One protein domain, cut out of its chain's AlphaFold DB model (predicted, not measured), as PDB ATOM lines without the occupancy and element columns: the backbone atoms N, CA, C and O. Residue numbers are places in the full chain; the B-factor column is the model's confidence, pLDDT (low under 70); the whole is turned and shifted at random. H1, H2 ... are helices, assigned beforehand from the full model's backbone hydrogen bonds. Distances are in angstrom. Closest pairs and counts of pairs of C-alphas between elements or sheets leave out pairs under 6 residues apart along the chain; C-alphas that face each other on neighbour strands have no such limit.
ATOM      1  N   ASP A  58      41.474  69.818 -86.019       85.50
ATOM      2  CA  ASP A  58      41.736  71.072 -85.316       85.50
ATOM      3  C   ASP A  58      40.582  71.466 -84.388       85.50
ATOM      4  O   ASP A  58      40.833  71.891 -83.259       85.50
ATOM      5  N   LEU A  59      39.328  71.221 -84.782       84.06
ATOM      6  CA  LEU A  59      38.159  71.373 -83.905       84.06
ATOM      7  C   LEU A  59      38.215  70.455 -82.684       84.06
ATOM      8  O   LEU A  59      37.914  70.897 -81.576       84.06
ATOM      9  N   LYS A  60      38.621  69.194 -82.860       85.38
ATOM     10  CA  LYS A  60      38.782  68.252 -81.741       85.38
ATOM     11  C   LYS A  60      39.867  68.724 -80.778       85.38
ATOM     12  O   LYS A  60      39.598  68.852 -79.590       85.38
ATOM     13  N   LYS A  61      41.047  69.100 -81.292       83.38
ATOM     14  CA  LYS A  61      42.131  69.677 -80.473       83.38
ATOM     15  C   LYS A  61      41.666  70.925 -79.720       83.38
ATOM     16  O   LYS A  61      41.981  71.083 -78.547       83.38
ATOM     17  N   PHE A  62      40.911  71.800 -80.384       79.88
ATOM     18  CA  PHE A  62      40.349  73.005 -79.778       79.88
ATOM     19  C   PHE A  62      39.351  72.679 -78.656       79.88
ATOM     20  O   PHE A  62      39.404  73.288 -77.586       79.88
ATOM     21  N   SER A  63      38.463  71.712 -78.895       77.69
ATOM     22  CA  SER A  63      37.479  71.224 -77.926       77.69
ATOM     23  C   SER A  63      38.155  70.601 -76.696       77.69
ATOM     24  O   SER A  63      37.763  70.873 -75.562       77.69
ATOM     25  N   ASP A  64      39.200  69.800 -76.906       79.56
ATOM     26  CA  ASP A  64      39.947  69.114 -75.844       79.56
ATOM     27  C   ASP A  64      40.842  70.062 -75.039       79.56
ATOM     28  O   ASP A  64      41.013  69.881 -73.835       79.56
ATOM     29  N   ALA A  65      41.367  71.113 -75.675       74.56
ATOM     30  CA  ALA A  65      42.146  72.153 -75.010       74.56
ATOM     31  C   ALA A  65      41.305  73.048 -74.076       74.56
ATOM     32  O   ALA A  65      41.871  73.903 -73.396       74.56
ATOM     33  N   PHE A  72      29.968  81.244 -75.543       69.69
ATOM     34  CA  PHE A  72      28.605  81.364 -76.048       69.69
ATOM     35  C   PHE A  72      27.640  81.482 -74.887       69.69
ATOM     36  O   PHE A  72      27.670  80.652 -73.982       69.69
ATOM     37  N   THR A  73      26.711  82.440 -74.950       79.94
ATOM     38  CA  THR A  73      25.573  82.403 -74.027       79.94
ATOM     39  C   THR A  73      24.865  81.046 -74.151       79.94
ATOM     40  O   THR A  73      24.796  80.504 -75.263       79.94
ATOM     41  N   PRO A  74      24.301  80.490 -73.063       78.19
ATOM     42  CA  PRO A  74      23.626  79.192 -73.117       78.19
ATOM     43  C   PRO A  74      22.543  79.121 -74.204       78.19
ATOM     44  O   PRO A  74      22.368  78.099 -74.866       78.19
ATOM     45  N   GLU A  75      21.840  80.231 -74.445       81.94
ATOM     46  CA  GLU A  75      20.845  80.340 -75.513       81.94
ATOM     47  C   GLU A  75      21.470  80.279 -76.919       81.94
ATOM     48  O   GLU A  75      20.953  79.582 -77.794       81.94
ATOM     49  N   SER A  76      22.598  80.964 -77.134       82.31
ATOM     50  CA  SER A  76      23.308  80.950 -78.421       82.31
ATOM     51  C   SER A  76      23.900  79.577 -78.716       82.31
ATOM     52  O   SER A  76      23.755  79.085 -79.833       82.31
ATOM     53  N   SER A  77      24.492  78.924 -77.708       82.19
ATOM     54  CA  SER A  77      25.007  77.555 -77.831       82.19
ATOM     55  C   SER A  77      23.887  76.585 -78.224       82.19
ATOM     56  O   SER A  77      24.011  75.873 -79.218       82.19
ATOM     57  N   LYS A  78      22.726  76.642 -77.551       83.69
ATOM     58  CA  LYS A  78      21.553  75.817 -77.895       83.69
ATOM     59  C   LYS A  78      21.063  76.045 -79.327       83.69
ATOM     60  O   LYS A  78      20.781  75.075 -80.029       83.69
ATOM     61  N   LYS A  79      20.976  77.302 -79.776       86.69
ATOM     62  CA  LYS A  79      20.563  77.647 -81.151       86.69
ATOM     63  C   LYS A  79      21.546  77.111 -82.194       86.69
ATOM     64  O   LYS A  79      21.110  76.513 -83.176       86.69
ATOM     65  N   LEU A  80      22.851  77.276 -81.972       84.31
ATOM     66  CA  LEU A  80      23.883  76.744 -82.867       84.31
ATOM     67  C   LEU A  80      23.865  75.214 -82.911       84.31
ATOM     68  O   LEU A  80      23.864  74.644 -83.998       84.31
ATOM     69  N   VAL A  81      23.784  74.548 -81.758       87.69
ATOM     70  CA  VAL A  81      23.694  73.082 -81.681       87.69
ATOM     71  C   VAL A  81      22.457  72.563 -82.420       87.69
ATOM     72  O   VAL A  81      22.556  71.596 -83.172       87.69
ATOM     73  N   ALA A  82      21.302  73.220 -82.276       87.94
ATOM     74  CA  ALA A  82      20.083  72.841 -82.995       87.94
ATOM     75  C   ALA A  82      20.228  72.985 -84.523       87.94
ATOM     76  O   ALA A  82      19.775  72.121 -85.279       87.94
ATOM     77  N   LEU A  83      20.895  74.048 -84.980       89.19
ATOM     78  CA  LEU A  83      21.185  74.257 -86.396       89.19
ATOM     79  C   LEU A  83      22.141  73.180 -86.929       89.19
ATOM     80  O   LEU A  83      21.834  72.545 -87.937       89.19
ATOM     81  N   ILE A  84      23.240  72.904 -86.220       90.44
ATOM     82  CA  ILE A  84      24.203  71.843 -86.564       90.44
ATOM     83  C   ILE A  84      23.499  70.486 -86.670       90.44
ATOM     84  O   ILE A  84      23.682  69.768 -87.654       90.44
ATOM     85  N   LYS A  85      22.630  70.162 -85.705       90.38
ATOM     86  CA  LYS A  85      21.838  68.925 -85.694       90.38
ATOM     87  C   LYS A  85      20.955  68.798 -86.935       90.38
ATOM     88  O   LYS A  85      20.955  67.744 -87.564       90.38
ATOM     89  N   THR A  86      20.270  69.874 -87.320       92.31
ATOM     90  CA  THR A  86      19.396  69.891 -88.505       92.31
ATOM     91  C   THR A  86      20.181  69.575 -89.780       92.31
ATOM     92  O   THR A  86      19.772  68.726 -90.568       92.31
ATOM     93  N   TYR A  87      21.340  70.210 -89.977       89.38
ATOM     94  CA  TYR A  87      22.191  69.929 -91.139       89.38
ATOM     95  C   TYR A  87      22.762  68.507 -91.113       89.38
ATOM     96  O   TYR A  87      22.803  67.842 -92.151       89.38
ATOM     97  N   LYS A  88      23.155  68.015 -89.933       93.00
ATOM     98  CA  LYS A  88      23.660  66.648 -89.772       93.00
ATOM     99  C   LYS A  88      22.609  65.607 -90.149       93.00
ATOM    100  O   LYS A  88      22.930  64.666 -90.867       93.00
ATOM    101  N   GLU A  89      21.364  65.789 -89.717       93.25
ATOM    102  CA  GLU A  89      20.260  64.875 -90.035       93.25
ATOM    103  C   GLU A  89      20.008  64.792 -91.548       93.25
ATOM    104  O   GLU A  89      19.860  63.696 -92.089       93.25
ATOM    105  N   GLN A  90      20.053  65.923 -92.262       91.94
ATOM    106  CA  GLN A  90      19.899  65.942 -93.724       91.94
ATOM    107  C   GLN A  90      21.053  65.230 -94.448       91.94
ATOM    108  O   GLN A  90      20.834  64.486 -95.409       91.94
ATOM    109  N   LEU A  91      22.290  65.411 -93.973       91.69
ATOM    110  CA  LEU A  91      23.455  64.707 -94.516       91.69
ATOM    111  C   LEU A  91      23.394  63.202 -94.240       91.69
ATOM    112  O   LEU A  91      23.690  62.409 -95.132       91.69
ATOM    113  N   GLN A  92      22.965  62.796 -93.044       93.44
ATOM    114  CA  GLN A  92      22.778  61.386 -92.691       93.44
ATOM    115  C   GLN A  92      21.692  60.727 -93.544       93.44
ATOM    116  O   GLN A  92      21.892  59.609 -94.025       93.44
ATOM    117  N   TYR A  93      20.579  61.424 -93.782       92.69
ATOM    118  CA  TYR A  93      19.532  60.957 -94.688       92.69
ATOM    119  C   TYR A  93      20.072  60.768 -96.110       92.69
ATOM    120  O   TYR A  93      19.914  59.700 -96.692       92.69
ATOM    121  N   THR A  94      20.782  61.766 -96.638       89.06
ATOM    122  CA  THR A  94      21.363  61.715 -97.990       89.06
ATOM    123  C   THR A  94      22.380  60.581 -98.128       89.06
ATOM    124  O   THR A  94      22.334  59.825 -99.095       89.06
ATOM    125  N   ARG A  95      23.260  60.405 -97.136       92.12
ATOM    126  CA  ARG A  95      24.222  59.295 -97.092       92.12
ATOM    127  C   ARG A  95      23.519  57.937 -97.065       92.12
ATOM    128  O   ARG A  95      23.958  57.023 -97.746       92.12
ATOM    129  N   SER A  96      22.436  57.812 -96.299       89.50
ATOM    130  CA  SER A  96      21.649  56.572 -96.240       89.50
ATOM    131  C   SER A  96      20.914  56.309 -97.557       89.50
ATOM    132  O   SER A  96      20.806  55.168 -97.987       89.50
ATOM    133  N   TYR A  97      20.449  57.356 -98.241       88.81
ATOM    134  CA  TYR A  97      19.870  57.229 -99.576       88.81
ATOM    135  C   TYR A  97      20.902  56.729-100.598       88.81
ATOM    136  O   TYR A  97      20.560  55.916-101.454       88.81
ATOM    137  N   MET A  98      22.168  57.146-100.489       88.69
ATOM    138  CA  MET A  98      23.239  56.648-101.364       88.69
ATOM    139  C   MET A  98      23.435  55.130-101.266       88.69
ATOM    140  O   MET A  98      23.751  54.514-102.278       88.69
ATOM    141  N   ASP A  99      23.157  54.517-100.109       85.50
ATOM    142  CA  ASP A  99      23.209  53.056 -99.944       85.50
ATOM    143  C   ASP A  99      22.168  52.322-100.812       85.50
ATOM    144  O   ASP A  99      22.333  51.143-101.109       85.50
ATOM    145  N   SER A 100      21.109  53.010-101.255       84.50
ATOM    146  CA  SER A 100      20.081  52.440-102.141       84.50
ATOM    147  C   SER A 100      20.398  52.573-103.637       84.50
ATOM    148  O   SER A 100      19.684  52.012-104.467       84.50
ATOM    149  N   ILE A 101      21.462  53.297-104.010       83.56
ATOM    150  CA  ILE A 101      21.796  53.559-105.422       83.56
ATOM    151  C   ILE A 101      22.412  52.326-106.106       83.56
ATOM    152  O   ILE A 101      22.334  52.202-107.329       83.56
ATOM    153  N   LEU A 110      24.217  45.422-122.408       93.75
ATOM    154  CA  LEU A 110      25.145  46.317-123.101       93.75
ATOM    155  C   LEU A 110      26.417  46.521-122.259       93.75
ATOM    156  O   LEU A 110      26.337  47.103-121.174       93.75
ATOM    157  N   PRO A 111      27.620  46.169-122.760       92.38
ATOM    158  CA  PRO A 111      28.859  46.330-121.991       92.38
ATOM    159  C   PRO A 111      29.130  47.776-121.545       92.38
ATOM    160  O   PRO A 111      29.646  48.011-120.454       92.38
ATOM    161  N   SER A 112      28.751  48.760-122.366       94.25
ATOM    162  CA  SER A 112      28.877  50.184-122.031       94.25
ATOM    163  C   SER A 112      27.968  50.604-120.873       94.25
ATOM    164  O   SER A 112      28.351  51.465-120.079       94.25
ATOM    165  N   ALA A 113      26.788  49.994-120.748       91.31
ATOM    166  CA  ALA A 113      25.855  50.273-119.667       91.31
ATOM    167  C   ALA A 113      26.370  49.700-118.336       91.31
ATOM    168  O   ALA A 113      26.380  50.421-117.337       91.31
ATOM    169  N   HIS A 114      26.922  48.479-118.341       91.25
ATOM    170  CA  HIS A 114      27.618  47.920-117.174       91.25
ATOM    171  C   HIS A 114      28.788  48.802-116.722       91.25
ATOM    172  O   HIS A 114      28.885  49.134-115.543       91.25
ATOM    173  N   ALA A 115      29.651  49.224-117.655       93.06
ATOM    174  CA  ALA A 115      30.789  50.086-117.332       93.06
ATOM    175  C   ALA A 115      30.340  51.439-116.755       93.06
ATOM    176  O   ALA A 115      30.908  51.924-115.780       93.06
ATOM    177  N   THR A 116      29.280  52.029-117.316       92.31
ATOM    178  CA  THR A 116      28.708  53.288-116.815       92.31
ATOM    179  C   THR A 116      28.176  53.130-115.392       92.31
ATOM    180  O   THR A 116      28.477  53.963-114.537       92.31
ATOM    181  N   LYS A 117      27.440  52.046-115.109       91.62
ATOM    182  CA  LYS A 117      26.946  51.752-113.756       91.62
ATOM    183  C   LYS A 117      28.099  51.555-112.775       91.62
ATOM    184  O   LYS A 117      28.088  52.159-111.712       91.62
ATOM    185  N   GLN A 118      29.119  50.782-113.139       91.69
ATOM    186  CA  GLN A 118      30.293  50.570-112.287       91.69
ATOM    187  C   GLN A 118      31.032  51.872-111.962       91.69
ATOM    188  O   GLN A 118      31.374  52.091-110.803       91.69
ATOM    189  N   ASN A 119      31.232  52.750-112.949       92.88
ATOM    190  CA  ASN A 119      31.865  54.052-112.725       92.88
ATOM    191  C   ASN A 119      31.032  54.926-111.782       92.88
ATOM    192  O   ASN A 119      31.575  55.492-110.841       92.88
ATOM    193  N   LEU A 120      29.710  54.967-111.970       91.75
ATOM    194  CA  LEU A 120      28.823  55.702-111.072       91.75
ATOM    195  C   LEU A 120      28.882  55.161-109.635       91.75
ATOM    196  O   LEU A 120      28.970  55.934-108.684       91.75
ATOM    197  N   LEU A 121      28.857  53.836-109.465       92.19
ATOM    198  CA  LEU A 121      28.987  53.221-108.144       92.19
ATOM    199  C   LEU A 121      30.349  53.518-107.519       92.19
ATOM    200  O   LEU A 121      30.424  53.720-106.309       92.19
ATOM    201  N   TYR A 122      31.413  53.594-108.316       92.94
ATOM    202  CA  TYR A 122      32.727  54.008-107.837       92.94
ATOM    203  C   TYR A 122      32.744  55.483-107.406       92.94
ATOM    204  O   TYR A 122      33.267  55.791-106.339       92.94
ATOM    205  N   ASP A 123      32.107  56.386-108.153       92.69
ATOM    206  CA  ASP A 123      31.998  57.805-107.783       92.69
ATOM    207  C   ASP A 123      31.198  58.013-106.480       92.69
ATOM    208  O   ASP A 123      31.431  58.966-105.730       92.69
ATOM    209  N   ILE A 124      30.258  57.114-106.175       92.56
ATOM    210  CA  ILE A 124      29.436  57.176-104.960       92.56
ATOM    211  C   ILE A 124      30.132  56.494-103.775       92.56
ATOM    212  O   ILE A 124      30.279  57.105-102.713       92.56
ATOM    213  N   ASN A 125      30.549  55.238-103.949       91.69
ATOM    214  CA  ASN A 125      31.001  54.343-102.878       91.69
ATOM    215  C   ASN A 125      32.527  54.207-102.779       91.69
ATOM    216  O   ASN A 125      33.028  53.682-101.782       91.69
ATOM    217  N   GLY A 126      33.268  54.625-103.805       89.25
ATOM    218  CA  GLY A 126      34.722  54.526-103.848       89.25
ATOM    219  C   GLY A 126      35.424  55.479-102.871       89.25
ATOM    220  O   GLY A 126      34.802  56.386-102.308       89.25
ATOM    221  N   PRO A 127      36.739  55.302-102.650       89.94
ATOM    222  CA  PRO A 127      37.532  56.209-101.822       89.94
ATOM    223  C   PRO A 127      37.470  57.647-102.352       89.94
ATOM    224  O   PRO A 127      37.743  57.886-103.526       89.94
ATOM    225  N   GLY A 128      37.123  58.612-101.495       88.38
ATOM    226  CA  GLY A 128      36.898  59.999-101.916       88.38
ATOM    227  C   GLY A 128      35.587  60.234-102.676       88.38
ATOM    228  O   GLY A 128      35.328  61.365-103.085       88.38
ATOM    229  N   GLY A 129      34.759  59.201-102.841       91.06
ATOM    230  CA  GLY A 129      33.432  59.294-103.433       91.06
ATOM    231  C   GLY A 129      32.428  60.032-102.545       91.06
ATOM    232  O   GLY A 129      32.717  60.431-101.408       91.06
ATOM    233  N   ALA A 130      31.216  60.207-103.062       91.56
ATOM    234  CA  ALA A 130      30.176  61.011-102.419       91.56
ATOM    235  C   ALA A 130      29.856  60.560-100.980       91.56
ATOM    236  O   ALA A 130      29.682  61.399-100.092       91.56
ATOM    237  N   LYS A 131      29.835  59.247-100.725       92.56
ATOM    238  CA  LYS A 131      29.543  58.675 -99.404       92.56
ATOM    239  C   LYS A 131      30.649  58.951 -98.384       92.56
ATOM    240  O   LYS A 131      30.353  59.293 -97.238       92.56
ATOM    241  N   ASP A 132      31.911  58.841 -98.799       91.62
ATOM    242  CA  ASP A 132      33.074  59.166 -97.962       91.62
ATOM    243  C   ASP A 132      33.097  60.664 -97.619       91.62
ATOM    244  O   ASP A 132      33.245  61.049 -96.458       91.62
ATOM    245  N   MET A 133      32.832  61.528 -98.602       91.12
ATOM    246  CA  MET A 133      32.735  62.973 -98.372       91.12
ATOM    247  C   MET A 133      31.570  63.348 -97.447       91.12
ATOM    248  O   MET A 133      31.748  64.170 -96.547       91.12
ATOM    249  N   ALA A 134      30.402  62.718 -97.603       92.31
ATOM    250  CA  ALA A 134      29.273  62.920 -96.695       92.31
ATOM    251  C   ALA A 134      29.621  62.513 -95.254       92.31
ATOM    252  O   ALA A 134      29.277  63.238 -94.318       92.31
ATOM    253  N   GLN A 135      30.340  61.400 -95.067       93.00
ATOM    254  CA  GLN A 135      30.803  60.972 -93.745       93.00
ATOM    255  C   GLN A 135      31.768  61.987 -93.124       93.00
ATOM    256  O   GLN A 135      31.568  62.390 -91.982       93.00
ATOM    257  N   LYS A 136      32.754  62.467 -93.885       91.69
ATOM    258  CA  LYS A 136      33.699  63.493 -93.421       91.69
ATOM    259  C   LYS A 136      32.984  64.773 -92.970       91.69
ATOM    260  O   LYS A 136      33.331  65.341 -91.938       91.69
ATOM    261  N   CYS A 137      31.954  65.209 -93.699       91.56
ATOM    262  CA  CYS A 137      31.119  66.343 -93.293       91.56
ATOM    263  C   CYS A 137      30.354  66.073 -91.988       91.56
ATOM    264  O   CYS A 137      30.265  66.958 -91.140       91.56
ATOM    265  N   ILE A 138      29.799  64.868 -91.816       93.81
ATOM    266  CA  ILE A 138      29.112  64.468 -90.578       93.81
ATOM    267  C   ILE A 138      30.087  64.510 -89.394       93.81
ATOM    268  O   ILE A 138      29.766  65.115 -88.372       93.81
ATOM    269  N   ASP A 139      31.288  63.956 -89.558       92.38
ATOM    270  CA  ASP A 139      32.317  63.925 -88.513       92.38
ATOM    271  C   ASP A 139      32.763  65.342 -88.106       92.38
ATOM    272  O   ASP A 139      32.974  65.623 -86.922       92.38
ATOM    273  N   TYR A 140      32.862  66.256 -89.077       92.06
ATOM    274  CA  TYR A 140      33.117  67.675 -88.826       92.06
ATOM    275  C   TYR A 140      31.991  68.326 -88.015       92.06
ATOM    276  O   TYR A 140      32.260  69.038 -87.046       92.06
ATOM    277  N   LEU A 141      30.729  68.079 -88.382       92.50
ATOM    278  CA  LEU A 141      29.577  68.624 -87.659       92.50
ATOM    279  C   LEU A 141      29.499  68.086 -86.227       92.50
ATOM    280  O   LEU A 141      29.146  68.844 -85.325       92.50
ATOM    281  N   ASP A 142      29.873  66.826 -85.995       90.25
ATOM    282  CA  ASP A 142      29.977  66.263 -84.646       90.25
ATOM    283  C   ASP A 142      31.068  66.963 -83.821       90.25
ATOM    284  O   ASP A 142      30.814  67.370 -82.685       90.25
ATOM    285  N   ALA A 143      32.253  67.182 -84.400       88.25
ATOM    286  CA  ALA A 143      33.333  67.913 -83.734       88.25
ATOM    287  C   ALA A 143      32.949  69.375 -83.431       88.25
ATOM    288  O   ALA A 143      33.253  69.894 -82.355       88.25
ATOM    289  N   LEU A 144      32.235  70.030 -84.351       87.94
ATOM    290  CA  LEU A 144      31.726  71.386 -84.158       87.94
ATOM    291  C   LEU A 144      30.665  71.448 -83.052       87.94
ATOM    292  O   LEU A 144      30.696  72.358 -82.222       87.94
ATOM    293  N   GLN A 145      29.743  70.483 -83.019       88.38
ATOM    294  CA  GLN A 145      28.714  70.401 -81.984       88.38
ATOM    295  C   GLN A 145      29.339  70.253 -80.591       88.38
ATOM    296  O   GLN A 145      28.913  70.936 -79.659       88.38
ATOM    297  N   ASP A 146      30.348  69.389 -80.455       85.81
ATOM    298  CA  ASP A 146      31.071  69.179 -79.198       85.81
ATOM    299  C   ASP A 146      31.789  70.457 -78.738       85.81
ATOM    300  O   ASP A 146      31.607  70.898 -77.601       85.81
ATOM    301  N   ALA A 147      32.513  71.122 -79.645       83.88
ATOM    302  CA  ALA A 147      33.206  72.372 -79.342       83.88
ATOM    303  C   ALA A 147      32.243  73.480 -78.869       83.88
ATOM    304  O   ALA A 147      32.501  74.143 -77.862       83.88
ATOM    305  N   VAL A 148      31.105  73.663 -79.552       84.19
ATOM    306  CA  VAL A 148      30.078  74.655 -79.168       84.19
ATOM    307  C   VAL A 148      29.398  74.285 -77.846       84.19
ATOM    308  O   VAL A 148      29.085  75.172 -77.045       84.19
ATOM    309  N   GLY A 149      29.176  72.992 -77.599       80.62
ATOM    310  CA  GLY A 149      28.616  72.490 -76.346       80.62
ATOM    311  C   GLY A 149      29.520  72.795 -75.152       80.62
ATOM    312  O   GLY A 149      29.064  73.400 -74.179       80.62
ATOM    313  N   LYS A 150      30.815  72.467 -75.248       78.38
ATOM    314  CA  LYS A 150      31.801  72.758 -74.189       78.38
ATOM    315  C   LYS A 150      31.982  74.264 -73.960       78.38
ATOM    316  O   LYS A 150      32.024  74.702 -72.812       78.38
ATOM    317  N   ALA A 151      32.009  75.064 -75.028       76.44
ATOM    318  CA  ALA A 151      32.089  76.528 -74.952       76.44
ATOM    319  C   ALA A 151      30.839  77.195 -74.337       76.44
ATOM    320  O   ALA A 151      30.925  78.294 -73.796       76.44
ATOM    321  N   GLY A 152      29.667  76.557 -74.428       73.50
ATOM    322  CA  GLY A 152      28.455  77.009 -73.737       73.50
ATOM    323  C   GLY A 152      28.457  76.649 -72.249       73.50
ATOM    324  O   GLY A 152      28.121  77.482 -71.411       73.50
ATOM    325  N   ALA A 153      28.880  75.425 -71.913       68.94
ATOM    326  CA  ALA A 153      28.940  74.936 -70.532       68.94
ATOM    327  C   ALA A 153      29.986  75.670 -69.672       68.94
ATOM    328  O   ALA A 153      29.792  75.825 -68.467       68.94
ATOM    329  N   SER A 154      31.071  76.170 -70.276       60.28
ATOM    330  CA  SER A 154      32.092  76.951 -69.564       60.28
ATOM    331  C   SER A 154      31.553  78.262 -68.975       60.28
ATOM    332  O   SER A 154      32.082  78.723 -67.968       60.28
ATOM    333  N   ILE A 155      30.474  78.839 -69.525       56.34
ATOM    334  CA  ILE A 155      29.826  80.027 -68.940       56.34
ATOM    335  C   ILE A 155      29.027  79.670 -67.679       56.34
ATOM    336  O   ILE A 155      29.040  80.436 -66.719       56.34
ATOM    337  N   GLU A 156      28.355  78.517 -67.651       56.75
ATOM    338  CA  GLU A 156      27.515  78.120 -66.508       56.75
ATOM    339  C   GLU A 156      28.337  77.810 -65.244       56.75
ATOM    340  O   GLU A 156      27.819  77.924 -64.140       56.75
ATOM    341  N   HIS A 157      29.624  77.474 -65.386       51.66
ATOM    342  CA  HIS A 157      30.525  77.186 -64.261       51.66
ATOM    343  C   HIS A 157      31.281  78.408 -63.703       51.66
ATOM    344  O   HIS A 157      31.969  78.275 -62.688       51.66
ATOM    345  N   HIS A 158      31.168  79.580 -64.338       46.59
ATOM    346  CA  HIS A 158      31.844  80.821 -63.928       46.59
ATOM    347  C   HIS A 158      30.886  81.953 -63.498       46.59
ATOM    348  O   HIS A 158      31.343  83.080 -63.299       46.59
TER     349      HIS A 158
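What this domain is: This is residues 58 to 65, 72 to 101 and 110 to 158 of the 159 residues of an uncharacterized protein of Mycobacterium sp. ACS1612 (UniProt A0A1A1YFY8). Two helices, H3 and H4, follow each other almost in one line along the length of a thin rod; H2 lies side by side with H4, running the opposite way, and the short H1 packs on the other side of H4. At one end residues 110 to 116 stick out beyond the rest, 111 to 116 of them in H3. The printed part has 87 residues with four named helices, H1, H2, H3 and H4 in chain order, and no named strand; the class is all helix. It is only just extended, close to loose, with a radius of gyration of the C-alphas of 18.4 A, and spans 69 by 23 by 12 A.

How they stand to each other: H1, residues 58 to 64, touches H4, residues 130 to 156, which is the hub and touches three other helices. H4 meets this touch with residues 140 to 150 alone, and the closest C-alphas, those of Ser 63 and Ala 147, are 4.6 A apart. H1 and H4 run the same way at a steep tilt of 37 degrees, only just past shallow. H2, residues 74 to 98, is apart from H1 and touches H4 with 30 pairs of C-alphas within 8 A. The closest C-alphas of H2 and H4, those of Pro 74 and Gly 152, are 5.3 A apart, and the two run opposite ways at a shallow tilt of 15 degrees. H3, residues 111 to 125, is close to H2 but not clearly touching it; their closest C-alphas, those of Met 98 and Ile 124, are 7.2 A apart. H3 and H4 touch only at the corner by their link, with residues 123 to 125 and 130 to 132 alone. Their closest C-alphas, those of Ile 124 and Ala 130, are 4.7 A apart, and they run the same way at a shallow tilt of 13 degrees. H1 and H3 are apart. In H1, H2 and H3 every O i to N i+4 pair is within hydrogen-bond range; in H4, 21 of 23 are.

Where its parts are: H1 begins at C-alpha 58, (41.736, 71.072, -85.316), and has seven residues. H2 measures 36.1 A from first to last C-alpha. H3 begins at C-alpha 111, (28.859, 46.330, -121.991), and measures 20.8 A. H4, the longest helix, measures 39.9 A and ends at C-alpha 156, (27.515, 78.120, -66.508).

The domain as a whole: The C-alphas farthest apart, those of Leu 110 and His 158, are 68.8 A apart. Residues 66 to 71 are not printed, with 16.4 A between C-alphas 65 and 72; residues 102 to 109 are not printed, with 19.4 A between C-alphas 101 and 110. The link from H3 to H4 is tight. The mean pLDDT of the printed part is 85.8, and residue 72 and residues 153 to 158 are under 70.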